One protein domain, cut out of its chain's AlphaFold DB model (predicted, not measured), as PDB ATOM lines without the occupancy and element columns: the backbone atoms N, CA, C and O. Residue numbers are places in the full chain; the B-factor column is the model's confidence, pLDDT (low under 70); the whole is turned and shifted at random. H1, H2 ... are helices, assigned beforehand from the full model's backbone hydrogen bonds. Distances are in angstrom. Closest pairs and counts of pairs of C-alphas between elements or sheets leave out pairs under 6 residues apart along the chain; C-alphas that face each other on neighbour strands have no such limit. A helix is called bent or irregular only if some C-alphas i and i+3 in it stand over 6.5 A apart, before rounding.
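What this domain is: This is residues 25 to 92 of the 103 residues of an uncharacterized protein of Salegentibacter echinorum (UniProt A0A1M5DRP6). One long helix, H2, makes the longest axis; the short helix H1 packs near its first end, and the kinked helix H3 crosses its last part. H1 and H3 are apart. The 68 printed residues, all helix in class, hold three named helices, H1, H2, H3 in order, and no named strand. The whole is only just loose, close to compact, with a radius of gyration of the C-alphas of 13.5 A, and only just flat, 43 by 24 by 13 A.

How they stand to each other: H2, residues 48 to 71, has a kink of 26 degrees near residue 57; it is neither bent nor irregular, but only just: C-alphas 57 and 60 are 6.1 A apart. With residues 63 to 71 alone it touches H3, residues 76 to 92, about perpendicular at 74 degrees; the closest C-alphas, of Ala 67 and Trp 86, are 4.9 A apart. H3 is irregular, C-alphas 84 and 87 being 7.9 A apart, with a kink of 60 degrees near residue 85. With residues 51 to 55 alone H2 touches H1, residues 36 to 42, opposite ways at 69 degrees, only just a steep tilt; the closest C-alphas, of Lys 36 and Tyr 51, are 6.2 A apart. Every O i to N i+4 pair is within hydrogen-bond range in H1, against 19 of 20 in H2 and 11 of 13 in H3.

Where its parts are: H2 is 32.3 A long, H3 23.8 A and H1 9.8 A. C-alpha 36 is at (-17.874, -10.698, 28.717), C-alpha 92 at (-17.929, -27.412, 40.824).

The domain as a whole: The C-alphas farthest apart, of Asp 45 and Asn 75, are 42.8 A apart. The printed part has no cut, and both links are tight. Residues 28 to 31 are under 70 in pLDDT.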
ATOM      1  N   LEU A  25     -22.499 -13.065  35.244       86.06
ATOM      2  CA  LEU A  25     -21.551 -14.150  34.990       86.06
ATOM      3  C   LEU A  25     -22.047 -15.160  33.946       86.06
ATOM      4  O   LEU A  25     -21.310 -16.081  33.596       86.06
ATOM      5  N   SER A  26     -23.288 -15.012  33.465       80.44
ATOM      6  CA  SER A  26     -23.935 -15.965  32.560       80.44
ATOM      7  C   SER A  26     -23.857 -17.405  33.086       80.44
ATOM      8  O   SER A  26     -23.562 -18.323  32.336       80.44
ATOM      9  N   LEU A  27     -24.137 -17.637  34.375       73.00
ATOM     10  CA  LEU A  27     -24.004 -18.975  34.990       73.00
ATOM     11  C   LEU A  27     -24.932 -20.042  34.385       73.00
ATOM     12  O   LEU A  27     -24.753 -21.229  34.638       73.00
ATOM     13  N   TYR A  28     -25.910 -19.618  33.589       66.38
ATOM     14  CA  TYR A  28     -26.841 -20.481  32.870       66.38
ATOM     15  C   TYR A  28     -26.308 -20.971  31.515       66.38
ATOM     16  O   TYR A  28     -26.956 -21.806  30.891       66.38
ATOM     17  N   SER A  29     -25.168 -20.464  31.028       66.00
ATOM     18  CA  SER A  29     -24.538 -21.009  29.821       66.00
ATOM     19  C   SER A  29     -23.733 -22.269  30.131       66.00
ATOM     20  O   SER A  29     -23.223 -22.430  31.237       66.00
ATOM     21  N   ASP A  30     -23.599 -23.157  29.142       64.19
ATOM     22  CA  ASP A  30     -22.915 -24.445  29.319       64.19
ATOM     23  C   ASP A  30     -21.472 -24.323  29.810       64.19
ATOM     24  O   ASP A  30     -21.013 -25.181  30.564       64.19
ATOM     25  N   ASP A  31     -20.822 -23.206  29.480       67.50
ATOM     26  CA  ASP A  31     -19.515 -22.834  29.997       67.50
ATOM     27  C   ASP A  31     -19.582 -21.532  30.796       67.50
ATOM     28  O   ASP A  31     -20.257 -20.569  30.412       67.50
ATOM     29  N   PHE A  32     -18.794 -21.474  31.871       77.19
ATOM     30  CA  PHE A  32     -18.515 -20.236  32.584       77.19
ATOM     31  C   PHE A  32     -17.650 -19.325  31.703       77.19
ATOM     32  O   PHE A  32     -16.467 -19.586  31.488       77.19
ATOM     33  N   LYS A  33     -18.243 -18.247  31.187       78.56
ATOM     34  CA  LYS A  33     -17.589 -17.318  30.245       78.56
ATOM     35  C   LYS A  33     -17.244 -15.957  30.868       78.56
ATOM     36  O   LYS A  33     -16.861 -15.035  30.145       78.56
ATOM     37  N   GLY A  34     -17.357 -15.831  32.192       84.31
ATOM     38  CA  GLY A  34     -17.139 -14.575  32.912       84.31
ATOM     39  C   GLY A  34     -18.186 -13.516  32.558       84.31
ATOM     40  O   GLY A  34     -19.310 -13.843  32.185       84.31
ATOM     41  N   THR A  35     -17.827 -12.233  32.655       91.38
ATOM     42  CA  THR A  35     -18.789 -11.134  32.442       91.38
ATOM     43  C   THR A  35     -18.906 -10.710  30.976       91.38
ATOM     44  O   THR A  35     -19.861 -10.041  30.581       91.38
ATOM     45  N   LYS A  36     -17.955 -11.122  30.125       90.12
ATOM     46  CA  LYS A  36     -17.874 -10.698  28.717       90.12
ATOM     47  C   LYS A  36     -19.148 -10.953  27.897       90.12
ATOM     48  O   LYS A  36     -19.528 -10.043  27.162       90.12
ATOM     49  N   PRO A  37     -19.831 -12.116  27.974       89.94
ATOM     50  CA  PRO A  37     -21.064 -12.332  27.215       89.94
ATOM     51  C   PRO A  37     -22.170 -11.349  27.600       89.94
ATOM     52  O   PRO A  37     -22.858 -10.827  26.724       89.94
ATOM     53  N   PHE A  38     -22.311 -11.062  28.896       91.38
ATOM     54  CA  PHE A  38     -23.251 -10.066  29.396       91.38
ATOM     55  C   PHE A  38     -22.879  -8.663  28.902       91.38
ATOM     56  O   PHE A  38     -23.716  -7.964  28.336       91.38
ATOM     57  N   LEU A  39     -21.604  -8.277  29.017       92.62
ATOM     58  CA  LEU A  39     -21.125  -6.967  28.573       92.62
ATOM     59  C   LEU A  39     -21.325  -6.735  27.072       92.62
ATOM     60  O   LEU A  39     -21.693  -5.633  26.682       92.62
ATOM     61  N   ARG A  40     -21.127  -7.762  26.236       92.94
ATOM     62  CA  ARG A  40     -21.384  -7.681  24.788       92.94
ATOM     63  C   ARG A  40     -22.860  -7.474  24.461       92.94
ATOM     64  O   ARG A  40     -23.164  -6.802  23.484       92.94
ATOM     65  N   LYS A  41     -23.768  -8.042  25.261       91.19
ATOM     66  CA  LYS A  41     -25.215  -7.823  25.108       91.19
ATOM     67  C   LYS A  41     -25.632  -6.431  25.581       91.19
ATOM     68  O   LYS A  41     -26.473  -5.809  24.947       91.19
ATOM     69  N   MET A  42     -25.047  -5.948  26.678       92.44
ATOM     70  CA  MET A  42     -25.400  -4.656  27.276       92.44
ATOM     71  C   MET A  42     -24.807  -3.462  26.520       92.44
ATOM     72  O   MET A  42     -25.447  -2.420  26.403       92.44
ATOM     73  N   PHE A  43     -23.592  -3.608  25.993       94.31
ATOM     74  CA  PHE A  43     -22.891  -2.572  25.240       94.31
ATOM     75  C   PHE A  43     -22.417  -3.127  23.896       94.31
ATOM     76  O   PHE A  43     -21.228  -3.426  23.765       94.31
ATOM     77  N   PRO A  44     -23.311  -3.269  22.903       92.75
ATOM     78  CA  PRO A  44     -22.910  -3.715  21.576       92.75
ATOM     79  C   PRO A  44     -21.895  -2.748  20.937       92.75
ATOM     80  O   PRO A  44     -21.768  -1.584  21.330       92.75
ATOM     81  N   ASP A  45     -21.134  -3.253  19.965       94.44
ATOM     82  CA  ASP A  45     -20.216  -2.481  19.110       94.44
ATOM     83  C   ASP A  45     -19.040  -1.778  19.813       94.44
ATOM     84  O   ASP A  45     -18.402  -0.873  19.265       94.44
ATOM     85  N   LYS A  46     -18.683  -2.200  21.030       95.75
ATOM     86  CA  LYS A  46     -17.434  -1.765  21.674       95.75
ATOM     87  C   LYS A  46     -16.232  -2.591  21.213       95.75
ATOM     88  O   LYS A  46     -16.349  -3.731  20.772       95.75
ATOM     89  N   LYS A  47     -15.039  -2.000  21.341       95.62
ATOM     90  CA  LYS A  47     -13.756  -2.652  21.028       95.62
ATOM     91  C   LYS A  47     -13.441  -3.751  22.048       95.62
ATOM     92  O   LYS A  47     -13.749  -3.597  23.225       95.62
ATOM     93  N   GLU A  48     -12.700  -4.781  21.646       94.12
ATOM     94  CA  GLU A  48     -12.257  -5.866  22.546       94.12
ATOM     95  C   GLU A  48     -11.554  -5.366  23.818       94.12
ATOM     96  O   GLU A  48     -11.814  -5.852  24.919       94.12
ATOM     97  N   ALA A  49     -10.733  -4.319  23.697       95.94
ATOM     98  CA  ALA A  49     -10.063  -3.699  24.838       95.94
ATOM     99  C   ALA A  49     -11.040  -3.125  25.882       95.94
ATOM    100  O   ALA A  49     -10.724  -3.123  27.068       95.94
ATOM    101  N   PHE A  50     -12.218  -2.644  25.468       95.50
ATOM    102  CA  PHE A  50     -13.248  -2.173  26.396       95.50
ATOM    103  C   PHE A  50     -13.782  -3.336  27.233       95.50
ATOM    104  O   PHE A  50     -13.749  -3.266  28.459       95.50
ATOM    105  N   TYR A  51     -14.191  -4.432  26.586       94.25
ATOM    106  CA  TYR A  51     -14.718  -5.596  27.299       94.25
ATOM    107  C   TYR A  51     -13.678  -6.212  28.228       94.25
ATOM    108  O   TYR A  51     -14.021  -6.585  29.341       94.25
ATOM    109  N   PHE A  52     -12.411  -6.278  27.810       94.00
ATOM    110  CA  PHE A  52     -11.331  -6.759  28.671       94.00
ATOM    111  C   PHE A  52     -11.167  -5.901  29.933       94.00
ATOM    112  O   PHE A  52     -11.091  -6.445  31.027       94.00
ATOM    113  N   ARG A  53     -11.141  -4.568  29.796       95.06
ATOM    114  CA  ARG A  53     -10.965  -3.651  30.936       95.06
ATOM    115  C   ARG A  53     -12.119  -3.744  31.928       95.06
ATOM    116  O   ARG A  53     -11.881  -3.781  33.127       95.06
ATOM    117  N   ILE A  54     -13.353  -3.778  31.429       94.50
ATOM    118  CA  ILE A  54     -14.534  -3.873  32.291       94.50
ATOM    119  C   ILE A  54     -14.611  -5.254  32.947       94.50
ATOM    120  O   ILE A  54     -14.847  -5.331  34.146       94.50
ATOM    121  N   ASP A  55     -14.340  -6.333  32.208       92.25
ATOM    122  CA  ASP A  55     -14.297  -7.691  32.764       92.25
ATOM    123  C   ASP A  55     -13.209  -7.828  33.838       92.25
ATOM    124  O   ASP A  55     -13.473  -8.379  34.900       92.25
ATOM    125  N   PHE A  56     -12.032  -7.229  33.632       92.56
ATOM    126  CA  PHE A  56     -10.951  -7.202  34.622       92.56
ATOM    127  C   PHE A  56     -11.338  -6.508  35.937       92.56
ATOM    128  O   PHE A  56     -10.770  -6.821  36.977       92.56
ATOM    129  N   ILE A  57     -12.303  -5.586  35.915       94.38
ATOM    130  CA  ILE A  57     -12.793  -4.899  37.119       94.38
ATOM    131  C   ILE A  57     -13.985  -5.650  37.723       94.38
ATOM    132  O   ILE A  57     -14.004  -5.931  38.919       94.38
ATOM    133  N   LEU A  58     -14.983  -5.995  36.908       92.56
ATOM    134  CA  LEU A  58     -16.219  -6.615  37.384       92.56
ATOM    135  C   LEU A  58     -16.001  -8.039  37.885       92.56
ATOM    136  O   LEU A  58     -16.573  -8.422  38.904       92.56
ATOM    137  N   LEU A  59     -15.187  -8.827  37.179       91.75
ATOM    138  CA  LEU A  59     -15.015 -10.240  37.483       91.75
ATOM    139  C   LEU A  59     -14.363 -10.457  38.861       91.75
ATOM    140  O   LEU A  59     -14.898 -11.271  39.610       91.75
ATOM    141  N   PRO A  60     -13.301  -9.729  39.271       92.88
ATOM    142  CA  PRO A  60     -12.767  -9.836  40.630       92.88
ATOM    143  C   PRO A  60     -13.700  -9.287  41.711       92.88
ATOM    144  O   PRO A  60     -13.736  -9.851  42.799       92.88
ATOM    145  N   LEU A  61     -14.477  -8.232  41.438       93.56
ATOM    146  CA  LEU A  61     -15.444  -7.700  42.409       93.56
ATOM    147  C   LEU A  61     -16.543  -8.722  42.714       93.56
ATOM    148  O   LEU A  61     -16.791  -9.047  43.875       93.56
ATOM    149  N   ILE A  62     -17.155  -9.275  41.665       93.12
ATOM    150  CA  ILE A  62     -18.166 -10.326  41.796       93.12
ATOM    151  C   ILE A  62     -17.530 -11.589  42.387       93.12
ATOM    152  O   ILE A  62     -18.091 -12.201  43.291       93.12
ATOM    153  N   GLY A  63     -16.344 -11.961  41.907       92.06
ATOM    154  CA  GLY A  63     -15.609 -13.129  42.371       92.06
ATOM    155  C   GLY A  63     -15.267 -13.068  43.856       92.06
ATOM    156  O   GLY A  63     -15.491 -14.041  44.560       92.06
ATOM    157  N   SER A  64     -14.804 -11.920  44.356       93.44
ATOM    158  CA  SER A  64     -14.516 -11.706  45.779       93.44
ATOM    159  C   SER A  64     -15.776 -11.782  46.636       93.44
ATOM    160  O   SER A  64     -15.745 -12.366  47.717       93.44
ATOM    161  N   LEU A  65     -16.888 -11.215  46.161       91.81
ATOM    162  CA  LEU A  65     -18.170 -11.309  46.854       91.81
ATOM    163  C   LEU A  65     -18.629 -12.771  46.955       91.81
ATOM    164  O   LEU A  65     -18.974 -13.240  48.037       91.81
ATOM    165  N   LEU A  66     -18.588 -13.505  45.841       91.12
ATOM    166  CA  LEU A  66     -18.936 -14.924  45.816       91.12
ATOM    167  C   LEU A  66     -17.974 -15.759  46.663       91.12
ATOM    168  O   LEU A  66     -18.427 -16.633  47.389       91.12
ATOM    169  N   ALA A  67     -16.670 -15.481  46.618       92.94
ATOM    170  CA  ALA A  67     -15.667 -16.130  47.457       92.94
ATOM    171  C   ALA A  67     -16.018 -15.994  48.940       92.94
ATOM    172  O   ALA A  67     -15.987 -16.974  49.676       92.94
ATOM    173  N   PHE A  68     -16.379 -14.782  49.363       92.06
ATOM    174  CA  PHE A  68     -16.710 -14.498  50.751       92.06
ATOM    175  C   PHE A  68     -17.957 -15.260  51.211       92.06
ATOM    176  O   PHE A  68     -17.942 -15.863  52.278       92.06
ATOM    177  N   VAL A  69     -19.006 -15.279  50.383       87.88
ATOM    178  CA  VAL A  69     -20.274 -15.951  50.707       87.88
ATOM    179  C   VAL A  69     -20.171 -17.477  50.608       87.88
ATOM    180  O   VAL A  69     -20.806 -18.177  51.383       87.88
ATOM    181  N   LEU A  70     -19.396 -18.013  49.660       88.00
ATOM    182  CA  LEU A  70     -19.314 -19.460  49.416       88.00
ATOM    183  C   LEU A  70     -18.282 -20.174  50.289       88.00
ATOM    184  O   LEU A  70     -18.447 -21.357  50.570       88.00
ATOM    185  N   LEU A  71     -17.182 -19.499  50.628       90.88
ATOM    186  CA  LEU A  71     -16.025 -20.114  51.291       90.88
ATOM    187  C   LEU A  71     -15.791 -19.587  52.708       90.88
ATOM    188  O   LEU A  71     -14.930 -20.126  53.400       90.88
ATOM    189  N   GLU A  72     -16.523 -18.546  53.117       92.62
ATOM    190  CA  GLU A  72     -16.519 -17.973  54.471       92.62
ATOM    191  C   GLU A  72     -15.102 -17.818  55.069       92.62
ATOM    192  O   GLU A  72     -14.781 -18.367  56.129       92.62
ATOM    193  N   PRO A  73     -14.185 -17.099  54.391       93.19
ATOM    194  CA  PRO A  73     -12.809 -17.000  54.847       93.19
ATOM    195  C   PRO A  73     -12.703 -16.244  56.178       93.19
ATOM    196  O   PRO A  73     -13.059 -15.074  56.279       93.19
ATOM    197  N   MET A  74     -12.131 -16.897  57.192       94.62
ATOM    198  CA  MET A  74     -11.984 -16.321  58.539       94.62
ATOM    199  C   MET A  74     -10.629 -15.649  58.829       94.62
ATOM    200  O   MET A  74     -10.462 -15.035  59.879       94.62
ATOM    201  N   ASN A  75      -9.620 -15.800  57.966       94.25
ATOM    202  CA  ASN A  75      -8.283 -15.242  58.196       94.25
ATOM    203  C   ASN A  75      -7.588 -14.846  56.886       94.25
ATOM    204  O   ASN A  75      -8.078 -15.122  55.791       94.25
ATOM    205  N   LEU A  76      -6.424 -14.196  56.994       95.31
ATOM    206  CA  LEU A  76      -5.673 -13.688  55.841       95.31
ATOM    207  C   LEU A  76      -5.354 -14.791  54.818       95.31
ATOM    208  O   LEU A  76      -5.539 -14.604  53.615       95.31
ATOM    209  N   LYS A  77      -4.905 -15.955  55.299       95.75
ATOM    210  CA  LYS A  77      -4.534 -17.086  54.444       95.75
ATOM    211  C   LYS A  77      -5.758 -17.613  53.696       95.75
ATOM    212  O   LYS A  77      -5.711 -17.752  52.477       95.75
ATOM    213  N   THR A  78      -6.856 -17.880  54.404       94.88
ATOM    214  CA  THR A  78      -8.087 -18.391  53.786       94.88
ATOM    215  C   THR A  78      -8.736 -17.366  52.863       94.88
ATOM    216  O   THR A  78      -9.283 -17.761  51.839       94.88
ATOM    217  N   SER A  79      -8.599 -16.066  53.140       95.38
ATOM    218  CA  SER A  79      -9.081 -14.988  52.264       95.38
ATOM    219  C   SER A  79      -8.372 -14.995  50.913       95.38
ATOM    220  O   SER A  79      -9.027 -14.982  49.872       95.38
ATOM    221  N   LEU A  80      -7.036 -15.092  50.921       95.56
ATOM    222  CA  LEU A  80      -6.253 -15.164  49.689       95.56
ATOM    223  C   LEU A  80      -6.630 -16.400  48.865       95.56
ATOM    224  O   LEU A  80      -6.920 -16.282  47.678       95.56
ATOM    225  N   PHE A  81      -6.673 -17.578  49.493       95.38
ATOM    226  CA  PHE A  81      -7.029 -18.807  48.781       95.38
ATOM    227  C   PHE A  81      -8.462 -18.782  48.255       95.38
ATOM    228  O   PHE A  81      -8.682 -19.229  47.134       95.38
ATOM    229  N   SER A  82      -9.406 -18.209  49.003       94.00
ATOM    230  CA  SER A  82     -10.794 -18.059  48.553       94.00
ATOM    231  C   SER A  82     -10.888 -17.168  47.315       94.00
ATOM    232  O   SER A  82     -11.579 -17.508  46.358       94.00
ATOM    233  N   GLY A  83     -10.127 -16.070  47.283       93.06
ATOM    234  CA  GLY A  83     -10.031 -15.201  46.110       93.06
ATOM    235  C   GLY A  83      -9.379 -15.863  44.890       93.06
ATOM    236  O   GLY A  83      -9.659 -15.471  43.761       93.06
ATOM    237  N   LEU A  84      -8.543 -16.885  45.078       92.31
ATOM    238  CA  LEU A  84      -7.941 -17.639  43.973       92.31
ATOM    239  C   LEU A  84      -8.840 -18.780  43.477       92.31
ATOM    240  O   LEU A  84      -8.777 -19.139  42.304       92.31
ATOM    241  N   SER A  85      -9.667 -19.358  44.352       92.25
ATOM    242  CA  SER A  85     -10.425 -20.582  44.069       92.25
ATOM    243  C   SER A  85     -11.910 -20.370  43.767       92.25
ATOM    244  O   SER A  85     -12.567 -21.313  43.327       92.25
ATOM    245  N   TRP A  86     -12.450 -19.159  43.954       91.25
ATOM    246  CA  TRP A  86     -13.895 -18.894  43.875       91.25
ATOM    247  C   TRP A  86     -14.563 -19.403  42.592       91.25
ATOM    248  O   TRP A  86     -15.654 -19.969  42.652       91.25
ATOM    249  N   SER A  87     -13.922 -19.235  41.430       88.62
ATOM    250  CA  SER A  87     -14.499 -19.620  40.137       88.62
ATOM    251  C   SER A  87     -14.521 -21.137  39.972       88.62
ATOM    252  O   SER A  87     -15.506 -21.686  39.484       88.62
ATOM    253  N   GLY A  88     -13.482 -21.828  40.450       87.12
ATOM    254  CA  GLY A  88     -13.429 -23.288  40.503       87.12
ATOM    255  C   GLY A  88     -14.510 -23.865  41.416       87.12
ATOM    256  O   GLY A  88     -15.233 -24.773  41.006       87.12
ATOM    257  N   THR A  89     -14.683 -23.286  42.608       87.81
ATOM    258  CA  THR A  89     -15.758 -23.652  43.546       87.81
ATOM    259  C   THR A  89     -17.133 -23.465  42.911       87.81
ATOM    260  O   THR A  89     -17.956 -24.380  42.931       87.81
ATOM    261  N   LEU A  90     -17.375 -22.309  42.288       87.00
ATOM    262  CA  LEU A  90     -18.633 -22.007  41.610       87.00
ATOM    263  C   LEU A  90     -18.939 -23.018  40.499       87.00
ATOM    264  O   LEU A  90     -20.042 -23.559  40.436       87.00
ATOM    265  N   ILE A  91     -17.956 -23.317  39.647       85.94
ATOM    266  CA  ILE A  91     -18.102 -24.295  38.563       85.94
ATOM    267  C   ILE A  91     -18.385 -25.695  39.123       85.94
ATOM    268  O   ILE A  91     -19.248 -26.389  38.588       85.94
ATOM    269  N   ALA A  92     -17.700 -26.113  40.190       86.94
ATOM    270  CA  ALA A  92     -17.929 -27.412  40.824       86.94
ATOM    271  C   ALA A  92     -19.366 -27.539  41.363       86.94
ATOM    272  O   ALA A  92     -20.032 -28.543  41.112       86.94
TER     273      ALA A  92